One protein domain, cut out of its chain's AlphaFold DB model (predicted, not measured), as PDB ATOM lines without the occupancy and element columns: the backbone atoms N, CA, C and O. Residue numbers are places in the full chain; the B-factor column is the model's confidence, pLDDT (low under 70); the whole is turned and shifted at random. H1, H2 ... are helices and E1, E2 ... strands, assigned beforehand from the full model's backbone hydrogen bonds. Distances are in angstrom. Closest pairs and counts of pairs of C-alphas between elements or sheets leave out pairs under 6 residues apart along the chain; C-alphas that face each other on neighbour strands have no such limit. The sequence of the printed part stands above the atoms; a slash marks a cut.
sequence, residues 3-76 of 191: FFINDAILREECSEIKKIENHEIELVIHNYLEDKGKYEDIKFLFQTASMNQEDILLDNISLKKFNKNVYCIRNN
ATOM      1  N   PHE A   3      -8.457 -38.082 -45.884       93.19
ATOM      2  CA  PHE A   3      -9.115 -38.686 -44.720       93.19
ATOM      3  C   PHE A   3      -8.275 -38.452 -43.479       93.19
ATOM      4  O   PHE A   3      -7.105 -38.830 -43.442       93.19
ATOM      5  N   PHE A   4      -8.873 -37.793 -42.498       94.56
ATOM      6  CA  PHE A   4      -8.219 -37.458 -41.244       94.56
ATOM      7  C   PHE A   4      -8.692 -38.378 -40.124       94.56
ATOM      8  O   PHE A   4      -9.886 -38.637 -40.013       94.56
ATOM      9  N   ILE A   5      -7.770 -38.848 -39.292       94.50
ATOM     10  CA  ILE A   5      -8.052 -39.611 -38.076       94.50
ATOM     11  C   ILE A   5      -7.314 -38.905 -36.953       94.50
ATOM     12  O   ILE A   5      -6.097 -38.749 -37.052       94.50
ATOM     13  N   ASN A   6      -8.021 -38.473 -35.910       93.31
ATOM     14  CA  ASN A   6      -7.328 -37.885 -34.770       93.31
ATOM     15  C   ASN A   6      -6.725 -38.951 -33.850       93.31
ATOM     16  O   ASN A   6      -7.229 -40.073 -33.761       93.31
ATOM     17  N   ASP A   7      -5.657 -38.575 -33.152       91.00
ATOM     18  CA  ASP A   7      -4.871 -39.423 -32.251       91.00
ATOM     19  C   ASP A   7      -5.715 -40.222 -31.242       91.00
ATOM     20  O   ASP A   7      -5.407 -41.378 -30.960       91.00
ATOM     21  N   ALA A   8      -6.805 -39.640 -30.730       90.06
ATOM     22  CA  ALA A   8      -7.699 -40.282 -29.765       90.06
ATOM     23  C   ALA A   8      -8.280 -41.612 -30.274       90.06
ATOM     24  O   ALA A   8      -8.479 -42.534 -29.488       90.06
ATOM     25  N   ILE A   9      -8.502 -41.740 -31.584       92.00
ATOM     26  CA  ILE A   9      -9.010 -42.972 -32.198       92.00
ATOM     27  C   ILE A   9      -7.962 -44.085 -32.177       92.00
ATOM     28  O   ILE A   9      -8.311 -45.257 -32.103       92.00
ATOM     29  N   LEU A  10      -6.677 -43.735 -32.251       89.94
ATOM     30  CA  LEU A  10      -5.570 -44.682 -32.421       89.94
ATOM     31  C   LEU A  10      -5.105 -45.322 -31.107       89.94
ATOM     32  O   LEU A  10      -4.138 -46.085 -31.099       89.94
ATOM     33  N   ARG A  11      -5.759 -44.982 -29.996       87.31
ATOM     34  CA  ARG A  11      -5.491 -45.542 -28.672       87.31
ATOM     35  C   ARG A  11      -6.130 -46.914 -28.527       87.31
ATOM     36  O   ARG A  11      -7.213 -47.155 -29.060       87.31
ATOM     37  N   GLU A  12      -5.481 -47.774 -27.748       83.81
ATOM     38  CA  GLU A  12      -5.942 -49.146 -27.492       83.81
ATOM     39  C   GLU A  12      -7.314 -49.173 -26.809       83.81
ATOM     40  O   GLU A  12      -8.104 -50.079 -27.053       83.81
ATOM     41  N   GLU A  13      -7.636 -48.142 -26.018       84.25
ATOM     42  CA  GLU A  13      -8.955 -47.996 -25.389       84.25
ATOM     43  C   GLU A  13     -10.085 -47.763 -26.413       84.25
ATOM     44  O   GLU A  13     -11.249 -48.048 -26.144       84.25
ATOM     45  N   CYS A  14      -9.760 -47.222 -27.593       86.38
ATOM     46  CA  CYS A  14     -10.741 -46.806 -28.593       86.38
ATOM     47  C   CYS A  14     -10.830 -47.765 -29.785       86.38
ATOM     48  O   CYS A  14     -11.911 -47.915 -30.367       86.38
ATOM     49  N   SER A  15      -9.710 -48.352 -30.210       90.44
ATOM     50  CA  SER A  15      -9.688 -49.210 -31.390       90.44
ATOM     51  C   SER A  15      -8.668 -50.338 -31.315       90.44
ATOM     52  O   SER A  15      -7.578 -50.201 -30.763       90.44
ATOM     53  N   GLU A  16      -9.006 -51.454 -31.960       92.88
ATOM     54  CA  GLU A  16      -8.031 -52.488 -32.295       92.88
ATOM     55  C   GLU A  16      -7.402 -52.169 -33.653       92.88
ATOM     56  O   GLU A  16      -8.103 -52.014 -34.658       92.88
ATOM     57  N   ILE A  17      -6.072 -52.130 -33.711       91.44
ATOM     58  CA  ILE A  17      -5.328 -51.891 -34.952       91.44
ATOM     59  C   ILE A  17      -4.624 -53.181 -35.369       91.44
ATOM     60  O   ILE A  17      -3.678 -53.638 -34.727       91.44
ATOM     61  N   LYS A  18      -5.057 -53.758 -36.491       91.00
ATOM     62  CA  LYS A  18      -4.491 -54.976 -37.080       91.00
ATOM     63  C   LYS A  18      -3.678 -54.617 -38.316       91.00
ATOM     64  O   LYS A  18      -4.197 -54.051 -39.275       91.00
ATOM     65  N   LYS A  19      -2.387 -54.959 -38.295       87.94
ATOM     66  CA  LYS A  19      -1.511 -54.853 -39.468       87.94
ATOM     67  C   LYS A  19      -1.717 -56.079 -40.350       87.94
ATOM     68  O   LYS A  19      -1.507 -57.203 -39.900       87.94
ATOM     69  N   ILE A  20      -2.132 -55.846 -41.583       85.94
ATOM     70  CA  ILE A  20      -2.316 -56.848 -42.631       85.94
ATOM     71  C   ILE A  20      -1.097 -56.775 -43.572       85.94
ATOM     72  O   ILE A  20      -0.299 -55.833 -43.526       85.94
ATOM     73  N   GLU A  21      -0.903 -57.794 -44.409       79.94
ATOM     74  CA  GLU A  21       0.120 -57.784 -45.460       79.94
ATOM     75  C   GLU A  21      -0.001 -56.550 -46.385       79.94
ATOM     76  O   GLU A  21      -1.059 -55.934 -46.513       79.94
ATOM     77  N   ASN A  22       1.095 -56.182 -47.060       81.25
ATOM     78  CA  ASN A  22       1.153 -55.069 -48.023       81.25
ATOM     79  C   ASN A  22       0.816 -53.675 -47.454       81.25
ATOM     80  O   ASN A  22       0.201 -52.857 -48.142       81.25
ATOM     81  N   HIS A  23       1.238 -53.388 -46.217       81.31
ATOM     82  CA  HIS A  23       1.010 -52.098 -45.542       81.31
ATOM     83  C   HIS A  23      -0.474 -51.730 -45.384       81.31
ATOM     84  O   HIS A  23      -0.822 -50.555 -45.240       81.31
ATOM     85  N   GLU A  24      -1.359 -52.723 -45.432       89.94
ATOM     86  CA  GLU A  24      -2.770 -52.541 -45.144       89.94
ATOM     87  C   GLU A  24      -3.005 -52.603 -43.632       89.94
ATOM     88  O   GLU A  24      -2.417 -53.404 -42.911       89.94
ATOM     89  N   ILE A  25      -3.862 -51.718 -43.150       91.56
ATOM     90  CA  ILE A  25      -4.269 -51.609 -41.761       91.56
ATOM     91  C   ILE A  25      -5.777 -51.810 -41.693       91.56
ATOM     92  O   ILE A  25      -6.531 -51.179 -42.438       91.56
ATOM     93  N   GLU A  26      -6.210 -52.664 -40.771       93.69
ATOM     94  CA  GLU A  26      -7.590 -52.743 -40.309       93.69
ATOM     95  C   GLU A  26      -7.689 -52.068 -38.940       93.69
ATOM     96  O   GLU A  26      -7.120 -52.546 -37.961       93.69
ATOM     97  N   LEU A  27      -8.414 -50.952 -38.883       94.81
ATOM     98  CA  LEU A  27      -8.794 -50.286 -37.640       94.81
ATOM     99  C   LEU A  27     -10.227 -50.688 -37.287       94.81
ATOM    100  O   LEU A  27     -11.145 -50.483 -38.088       94.81
ATOM    101  N   VAL A  28     -10.414 -51.276 -36.107       95.44
ATOM    102  CA  VAL A  28     -11.699 -51.796 -35.622       95.44
ATOM    103  C   VAL A  28     -12.164 -50.981 -34.424       95.44
ATOM    104  O   VAL A  28     -11.434 -50.851 -33.449       95.44
ATOM    105  N   ILE A  29     -13.388 -50.460 -34.487       94.94
ATOM    106  CA  ILE A  29     -14.046 -49.746 -33.386       94.94
ATOM    107  C   ILE A  29     -15.285 -50.546 -32.973       94.94
ATOM    108  O   ILE A  29     -16.150 -50.817 -33.816       94.94
ATOM    109  N   HIS A  30     -15.378 -50.923 -31.696       93.31
ATOM    110  CA  HIS A  30     -16.486 -51.722 -31.162       93.31
ATOM    111  C   HIS A  30     -17.696 -50.842 -30.840       93.31
ATOM    112  O   HIS A  30     -17.746 -50.172 -29.816       93.31
ATOM    113  N   ASN A  31     -18.698 -50.856 -31.715       93.94
ATOM    114  CA  ASN A  31     -19.919 -50.078 -31.546       93.94
ATOM    115  C   ASN A  31     -20.878 -50.763 -30.568       93.94
ATOM    116  O   ASN A  31     -21.432 -51.819 -30.888       93.94
ATOM    117  N   TYR A  32     -21.133 -50.145 -29.423       93.12
ATOM    118  CA  TYR A  32     -22.179 -50.564 -28.504       93.12
ATOM    119  C   TYR A  32     -23.552 -50.074 -28.977       93.12
ATOM    120  O   TYR A  32     -23.812 -48.879 -29.103       93.12
ATOM    121  N   LEU A  33     -24.446 -51.023 -29.239       89.94
ATOM    122  CA  LEU A  33     -25.838 -50.777 -29.596       89.94
ATOM    123  C   LEU A  33     -26.683 -50.860 -28.326       89.94
ATOM    124  O   LEU A  33     -27.141 -51.943 -27.955       89.94
ATOM    125  N   GLU A  34     -26.856 -49.720 -27.656       84.88
ATOM    126  CA  GLU A  34     -27.570 -49.614 -26.376       84.88
ATOM    127  C   GLU A  34     -28.993 -50.191 -26.458       84.88
ATOM    128  O   GLU A  34     -29.394 -50.983 -25.609       84.88
ATOM    129  N   ASP A  35     -29.704 -49.911 -27.555       86.88
ATOM    130  CA  ASP A  35     -31.057 -50.414 -27.833       86.88
ATOM    131  C   ASP A  35     -31.146 -51.948 -27.897       86.88
ATOM    132  O   ASP A  35     -32.216 -52.532 -27.715       86.88
ATOM    133  N   LYS A  36     -30.023 -52.616 -28.171       85.69
ATOM    134  CA  LYS A  36     -29.938 -54.070 -28.361       85.69
ATOM    135  C   LYS A  36     -29.121 -54.773 -27.289       85.69
ATOM    136  O   LYS A  36     -29.116 -56.004 -27.290       85.69
ATOM    137  N   GLY A  37     -28.411 -54.030 -26.439       86.69
ATOM    138  CA  GLY A  37     -27.455 -54.564 -25.468       86.69
ATOM    139  C   GLY A  37     -26.364 -55.428 -26.112       86.69
ATOM    140  O   GLY A  37     -25.999 -56.463 -25.556       86.69
ATOM    141  N   LYS A  38     -25.902 -55.079 -27.321       91.19
ATOM    142  CA  LYS A  38     -24.946 -55.879 -28.116       91.19
ATOM    143  C   LYS A  38     -23.876 -55.003 -28.753       91.19
ATOM    144  O   LYS A  38     -24.097 -53.818 -28.968       91.19
ATOM    145  N   TYR A  39     -22.758 -55.620 -29.126       91.62
ATOM    146  CA  TYR A  39     -21.677 -54.963 -29.859       91.62
ATOM    147  C   TYR A  39     -21.707 -55.326 -31.349       91.62
ATOM    148  O   TYR A  39     -22.051 -56.452 -31.717       91.62
ATOM    149  N   GLU A  40     -21.339 -54.376 -32.208       94.19
ATOM    150  CA  GLU A  40     -20.975 -54.628 -33.604       94.19
ATOM    151  C   GLU A  40     -19.627 -53.984 -33.943       94.19
ATOM    152  O   GLU A  40     -19.355 -52.848 -33.566       94.19
ATOM    153  N   ASP A  41     -18.796 -54.680 -34.714       95.62
ATOM    154  CA  ASP A  41     -17.493 -54.149 -35.113       95.62
ATOM    155  C   ASP A  41     -17.619 -53.265 -36.347       95.62
ATOM    156  O   ASP A  41     -18.164 -53.692 -37.371       95.62
ATOM    157  N   ILE A  42     -17.077 -52.048 -36.271       96.81
ATOM    158  CA  ILE A  42     -16.958 -51.137 -37.409       96.81
ATOM    159  C   ILE A  42     -15.508 -51.114 -37.861       96.81
ATOM    160  O   ILE A  42     -14.612 -50.807 -37.081       96.81
ATOM    161  N   LYS A  43     -15.284 -51.425 -39.135       96.75
ATOM    162  CA  LYS A  43     -13.954 -51.636 -39.701       96.75
ATOM    163  C   LYS A  43     -13.610 -50.557 -40.713       96.75
ATOM    164  O   LYS A  43     -14.393 -50.289 -41.630       96.75
ATOM    165  N   PHE A  44     -12.412 -50.007 -40.584       96.06
ATOM    166  CA  PHE A  44     -11.804 -49.077 -41.526       96.06
ATOM    167  C   PHE A  44     -10.531 -49.707 -42.084       96.06
ATOM    168  O   PHE A  44      -9.582 -49.959 -41.348       96.06
ATOM    169  N   LEU A  45     -10.529 -49.978 -43.387       94.62
ATOM    170  CA  LEU A  45      -9.420 -50.609 -44.097       94.62
ATOM    171  C   LEU A  45      -8.672 -49.550 -44.900       94.62
ATOM    172  O   LEU A  45      -9.266 -48.957 -45.804       94.62
ATOM    173  N   PHE A  46      -7.400 -49.313 -44.603       91.94
ATOM    174  CA  PHE A  46      -6.585 -48.318 -45.305       91.94
ATOM    175  C   PHE A  46      -5.129 -48.741 -45.423       91.94
ATOM    176  O   PHE A  46      -4.651 -49.571 -44.665       91.94
ATOM    177  N   GLN A  47      -4.409 -48.154 -46.376       88.12
ATOM    178  CA  GLN A  47      -2.970 -48.359 -46.517       88.12
ATOM    179  C   GLN A  47      -2.209 -47.185 -45.910       88.12
ATOM    180  O   GLN A  47      -2.531 -46.030 -46.187       88.12
ATOM    181  N   THR A  48      -1.186 -47.473 -45.108       82.00
ATOM    182  CA  THR A  48      -0.246 -46.461 -44.611       82.00
ATOM    183  C   THR A  48       1.138 -47.068 -44.401       82.00
ATOM    184  O   THR A  48       1.272 -48.214 -43.976       82.00
ATOM    185  N   ALA A  49       2.182 -46.292 -44.698       68.69
ATOM    186  CA  ALA A  49       3.569 -46.715 -44.511       68.69
ATOM    187  C   ALA A  49       3.966 -46.783 -43.026       68.69
ATOM    188  O   ALA A  49       4.831 -47.574 -42.653       68.69
ATOM    189  N   SER A  50       3.319 -45.983 -42.175       67.06
ATOM    190  CA  SER A  50       3.558 -45.959 -40.734       67.06
ATOM    191  C   SER A  50       2.270 -45.687 -39.960       67.06
ATOM    192  O   SER A  50       1.364 -44.989 -40.417       67.06
ATOM    193  N   MET A  51       2.203 -46.277 -38.771       68.81
ATOM    194  CA  MET A  51       1.172 -46.058 -37.763       68.81
ATOM    195  C   MET A  51       1.906 -45.525 -36.537       68.81
ATOM    196  O   MET A  51       2.646 -46.276 -35.899       68.81
ATOM    197  N   ASN A  52       1.737 -44.236 -36.260       68.38
ATOM    198  CA  ASN A  52       2.196 -43.597 -35.031       68.38
ATOM    199  C   ASN A  52       0.947 -43.243 -34.208       68.38
ATOM    200  O   ASN A  52      -0.126 -43.087 -34.783       68.38
ATOM    201  N   GLN A  53       1.069 -43.084 -32.887       70.12
ATOM    202  CA  GLN A  53      -0.033 -42.621 -32.018       70.12
ATOM    203  C   GLN A  53      -0.323 -41.109 -32.181       70.12
ATOM    204  O   GLN A  53      -0.660 -40.422 -31.222       70.12
ATOM    205  N   GLU A  54      -0.142 -40.577 -33.387       85.75
ATOM    206  CA  GLU A  54      -0.361 -39.177 -33.749       85.75
ATOM    207  C   GLU A  54      -1.480 -39.081 -34.787       85.75
ATOM    208  O   GLU A  54      -1.831 -40.073 -35.426       85.75
ATOM    209  N   ASP A  55      -2.013 -37.877 -34.986       90.38
ATOM    210  CA  ASP A  55      -3.010 -37.604 -36.021       90.38
ATOM    211  C   ASP A  55      -2.566 -38.146 -37.399       90.38
ATOM    212  O   ASP A  55      -1.474 -37.842 -37.887       90.38
ATOM    213  N   ILE A  56      -3.436 -38.906 -38.069       91.00
ATOM    214  CA  ILE A  56      -3.185 -39.454 -39.409       91.00
ATOM    215  C   ILE A  56      -3.938 -38.625 -40.445       91.00
ATOM    216  O   ILE A  56      -5.146 -38.414 -40.343       91.00
ATOM    217  N   LEU A  57      -3.233 -38.220 -41.501       91.00
ATOM    218  CA  LEU A  57      -3.825 -37.617 -42.691       91.00
ATOM    219  C   LEU A  57      -3.471 -38.453 -43.922       91.00
ATOM    220  O   LEU A  57      -2.332 -38.451 -44.379       91.00
ATOM    221  N   LEU A  58      -4.459 -39.164 -44.458       90.00
ATOM    222  CA  LEU A  58      -4.319 -39.936 -45.688       90.00
ATOM    223  C   LEU A  58      -4.660 -39.051 -46.885       90.00
ATOM    224  O   LEU A  58      -5.756 -38.489 -46.944       90.00
ATOM    225  N   ASP A  59      -3.748 -38.969 -47.848       88.00
ATOM    226  CA  ASP A  59      -3.884 -38.158 -49.057       88.00
ATOM    227  C   ASP A  59      -4.201 -39.008 -50.291       88.00
ATOM    228  O   ASP A  59      -3.844 -40.178 -50.377       88.00
ATOM    229  N   ASN A  60      -4.839 -38.389 -51.290       84.69
ATOM    230  CA  ASN A  60      -5.190 -39.029 -52.563       84.69
ATOM    231  C   ASN A  60      -5.981 -40.329 -52.394       84.69
ATOM    232  O   ASN A  60      -5.739 -41.299 -53.101       84.69
ATOM    233  N   ILE A  61      -6.944 -40.336 -51.477       86.50
ATOM    234  CA  ILE A  61      -7.791 -41.500 -51.198       86.50
ATOM    235  C   ILE A  61      -9.238 -41.315 -51.694       86.50
ATOM    236  O   ILE A  61      -9.634 -40.216 -52.086       86.50
ATOM    237  N   SER A  62     -10.001 -42.410 -51.679       87.75
ATOM    238  CA  SER A  62     -11.460 -42.552 -51.828       87.75
ATOM    239  C   SER A  62     -12.016 -43.291 -50.612       87.75
ATOM    240  O   SER A  62     -11.398 -44.260 -50.172       87.75
ATOM    241  N   LEU A  63     -13.175 -42.876 -50.089       90.62
ATOM    242  CA  LEU A  63     -13.903 -43.613 -49.052       90.62
ATOM    243  C   LEU A  63     -15.048 -44.391 -49.706       90.62
ATOM    244  O   LEU A  63     -16.001 -43.804 -50.218       90.62
ATOM    245  N   LYS A  64     -14.982 -45.723 -49.669       90.75
ATOM    246  CA  LYS A  64     -16.037 -46.603 -50.178       90.75
ATOM    247  C   LYS A  64     -16.621 -47.427 -49.042       90.75
ATOM    248  O   LYS A  64     -15.938 -48.254 -48.447       90.75
ATOM    249  N   LYS A  65     -17.918 -47.258 -48.790       91.94
ATOM    250  CA  LYS A  65     -18.668 -48.166 -47.923       91.94
ATOM    251  C   LYS A  65     -18.849 -49.499 -48.656       91.94
ATOM    252  O   LYS A  65     -19.522 -49.544 -49.683       91.94
ATOM    253  N   PHE A  66     -18.204 -50.557 -48.170       89.44
ATOM    254  CA  PHE A  66     -18.289 -51.888 -48.773       89.44
ATOM    255  C   PHE A  66     -19.561 -52.611 -48.327       89.44
ATOM    256  O   PHE A  66     -20.267 -53.200 -49.139       89.44
ATOM    257  N   ASN A  67     -19.883 -52.517 -47.036       92.25
ATOM    258  CA  ASN A  67     -21.135 -53.004 -46.465       92.25
ATOM    259  C   ASN A  67     -21.555 -52.112 -45.285       92.25
ATOM    260  O   ASN A  67     -20.990 -51.037 -45.083       92.25
ATOM    261  N   LYS A  68     -22.558 -52.531 -44.499       90.62
ATOM    262  CA  LYS A  68     -23.046 -51.750 -43.353       90.62
ATOM    263  C   LYS A  68     -21.910 -51.307 -42.428       90.62
ATOM    264  O   LYS A  68     -21.940 -50.149 -42.033       90.62
ATOM    265  N   ASN A  69     -20.936 -52.168 -42.134       94.75
ATOM    266  CA  ASN A  69     -19.951 -51.998 -41.059       94.75
ATOM    267  C   ASN A  69     -18.496 -51.910 -41.543       94.75
ATOM    268  O   ASN A  69     -17.602 -51.741 -40.727       94.75
ATOM    269  N   VAL A  70     -18.249 -51.989 -42.851       96.12
ATOM    270  CA  VAL A  70     -16.898 -51.962 -43.424       96.12
ATOM    271  C   VAL A  70     -16.744 -50.782 -44.378       96.12
ATOM    272  O   VAL A  70     -17.485 -50.655 -45.363       96.12
ATOM    273  N   TYR A  71     -15.742 -49.954 -44.103       96.12
ATOM    274  CA  TYR A  71     -15.306 -48.832 -44.921       96.12
ATOM    275  C   TYR A  71     -13.910 -49.114 -45.478       96.12
ATOM    276  O   TYR A  71     -12.980 -49.401 -44.734       96.12
ATOM    277  N   CYS A  72     -13.763 -49.003 -46.794       93.06
ATOM    278  CA  CYS A  72     -12.482 -49.125 -47.478       93.06
ATOM    279  C   CYS A  72     -11.999 -47.741 -47.902       93.06
ATOM    280  O   CYS A  72     -12.700 -47.029 -48.623       93.06
ATOM    281  N   ILE A  73     -10.784 -47.396 -47.501       91.88
ATOM    282  CA  ILE A  73     -10.086 -46.166 -47.843       91.88
ATOM    283  C   ILE A  73      -8.933 -46.548 -48.769       91.88
ATOM    284  O   ILE A  73      -7.963 -47.189 -48.365       91.88
ATOM    285  N   ARG A  74      -9.070 -46.219 -50.051       87.94
ATOM    286  CA  ARG A  74      -8.141 -46.660 -51.105       87.94
ATOM    287  C   ARG A  74      -7.619 -45.478 -51.889       87.94
ATOM    288  O   ARG A  74      -8.378 -44.537 -52.112       87.94
ATOM    289  N   ASN A  75      -6.389 -45.577 -52.381       84.56
ATOM    290  CA  ASN A  75      -5.820 -44.577 -53.278       84.56
ATOM    291  C   ASN A  75      -6.746 -44.331 -54.478       84.56
ATOM    292  O   ASN A  75      -7.285 -45.260 -55.081       84.56
ATOM    293  N   ASN A  76      -6.947 -43.063 -54.803       79.19
ATOM    294  CA  ASN A  76      -7.801 -42.591 -55.870       79.19
ATOM    295  C   ASN A  76      -7.161 -41.368 -56.531       79.19
ATOM    296  O   ASN A  76      -6.846 -40.378 -55.876       79.19
TER     297      ASN A  76
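AT A GLANCE: This is residues 3 to 76 of the 191 residues of an uncharacterized protein of Clostridium sp. CAG:470 (UniProt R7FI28). A twisted sheet of five strands, E2, E3, E4, E7 and E6, forms a wall, and a small two-strand ribbon of E1 and E5 stands loosely over one of its faces, with the short helix H1 at the end of the ribbon where E1 ends and E5 begins. The long hairpin of E3 and E4 reaches past the other strands at one end, with its tip at residues 34 to 37. The printed part has 74 residues, in the order E1, H1, E2, E3, E4, E5, E6, E7, and its class is mostly strand. The large sheet is mixed, in the order E2, E3, E4, E7, E6; the ribbon is antiparallel. The whole is compact, with a radius of gyration of the C-alphas of 12.8 A and spans of 37 by 26 by 22 A.

IN THESE COORDINATES: E1, residues 3 to 5, begins at C-alpha 3 (-9.115, -38.686, -44.720). H1 holds residues 7 to 10 and E2 residues 16 to 19. E3, residues 24 to 33, is 27.9 A long and ends at C-alpha 33 (-25.838, -50.777, -29.596). E4, residues 38 to 47, is 29.6 A long. E5 holds residues 56 to 58. E6, residues 61 to 65, is 13.2 A long. E7, residues 70 to 75, is 16.6 A long and ends at C-alpha 75 (-5.820, -44.577, -53.278).

HOW THE PARTS SIT: E2, E3 and E4 form a meander, each strand the antiparallel neighbour of the one before. In the hairpin of E2 and E3, N 18 and O 26 are 2.8 A apart, within hydrogen-bond range. In the hairpin of E3 and E4, N 25 and O 46 are 2.7 A apart and N 31 and O 40 2.8 A. E4 and E7 are parallel, at 8 degrees, with N 71 and O 43 at 2.8 A. E6 and E7 form a hairpin, with N 62 and O 74 at 2.7 A; E6 and E2 are the edge strands. E1 and E5 are antiparallel, at 168 degrees, with N 3 and O 58 at 2.9 A. E5 runs on into E6 across a break of 2 residues, at 94 degrees. The closest C-alphas of E1 and E6, those of Phe 3 and Ile 61, are 7.2 A apart. H1 only grazes the large sheet, with its residues 9 to 10. H1 is too short for an O i to N i+4 pair; its 1 O i to N i+3 pair is within range. E4 and E5 are apart.

THE WHOLE: The two C-alphas farthest apart, those of Asp 35 and Ala 49, are 38.6 A apart. The printed part has no cut. No link is long; the link from E4 to E5, 8 residues, is short, and the others are tight. The mean pLDDT of the printed part is 88.7, and residues 49 to 52 are under 70.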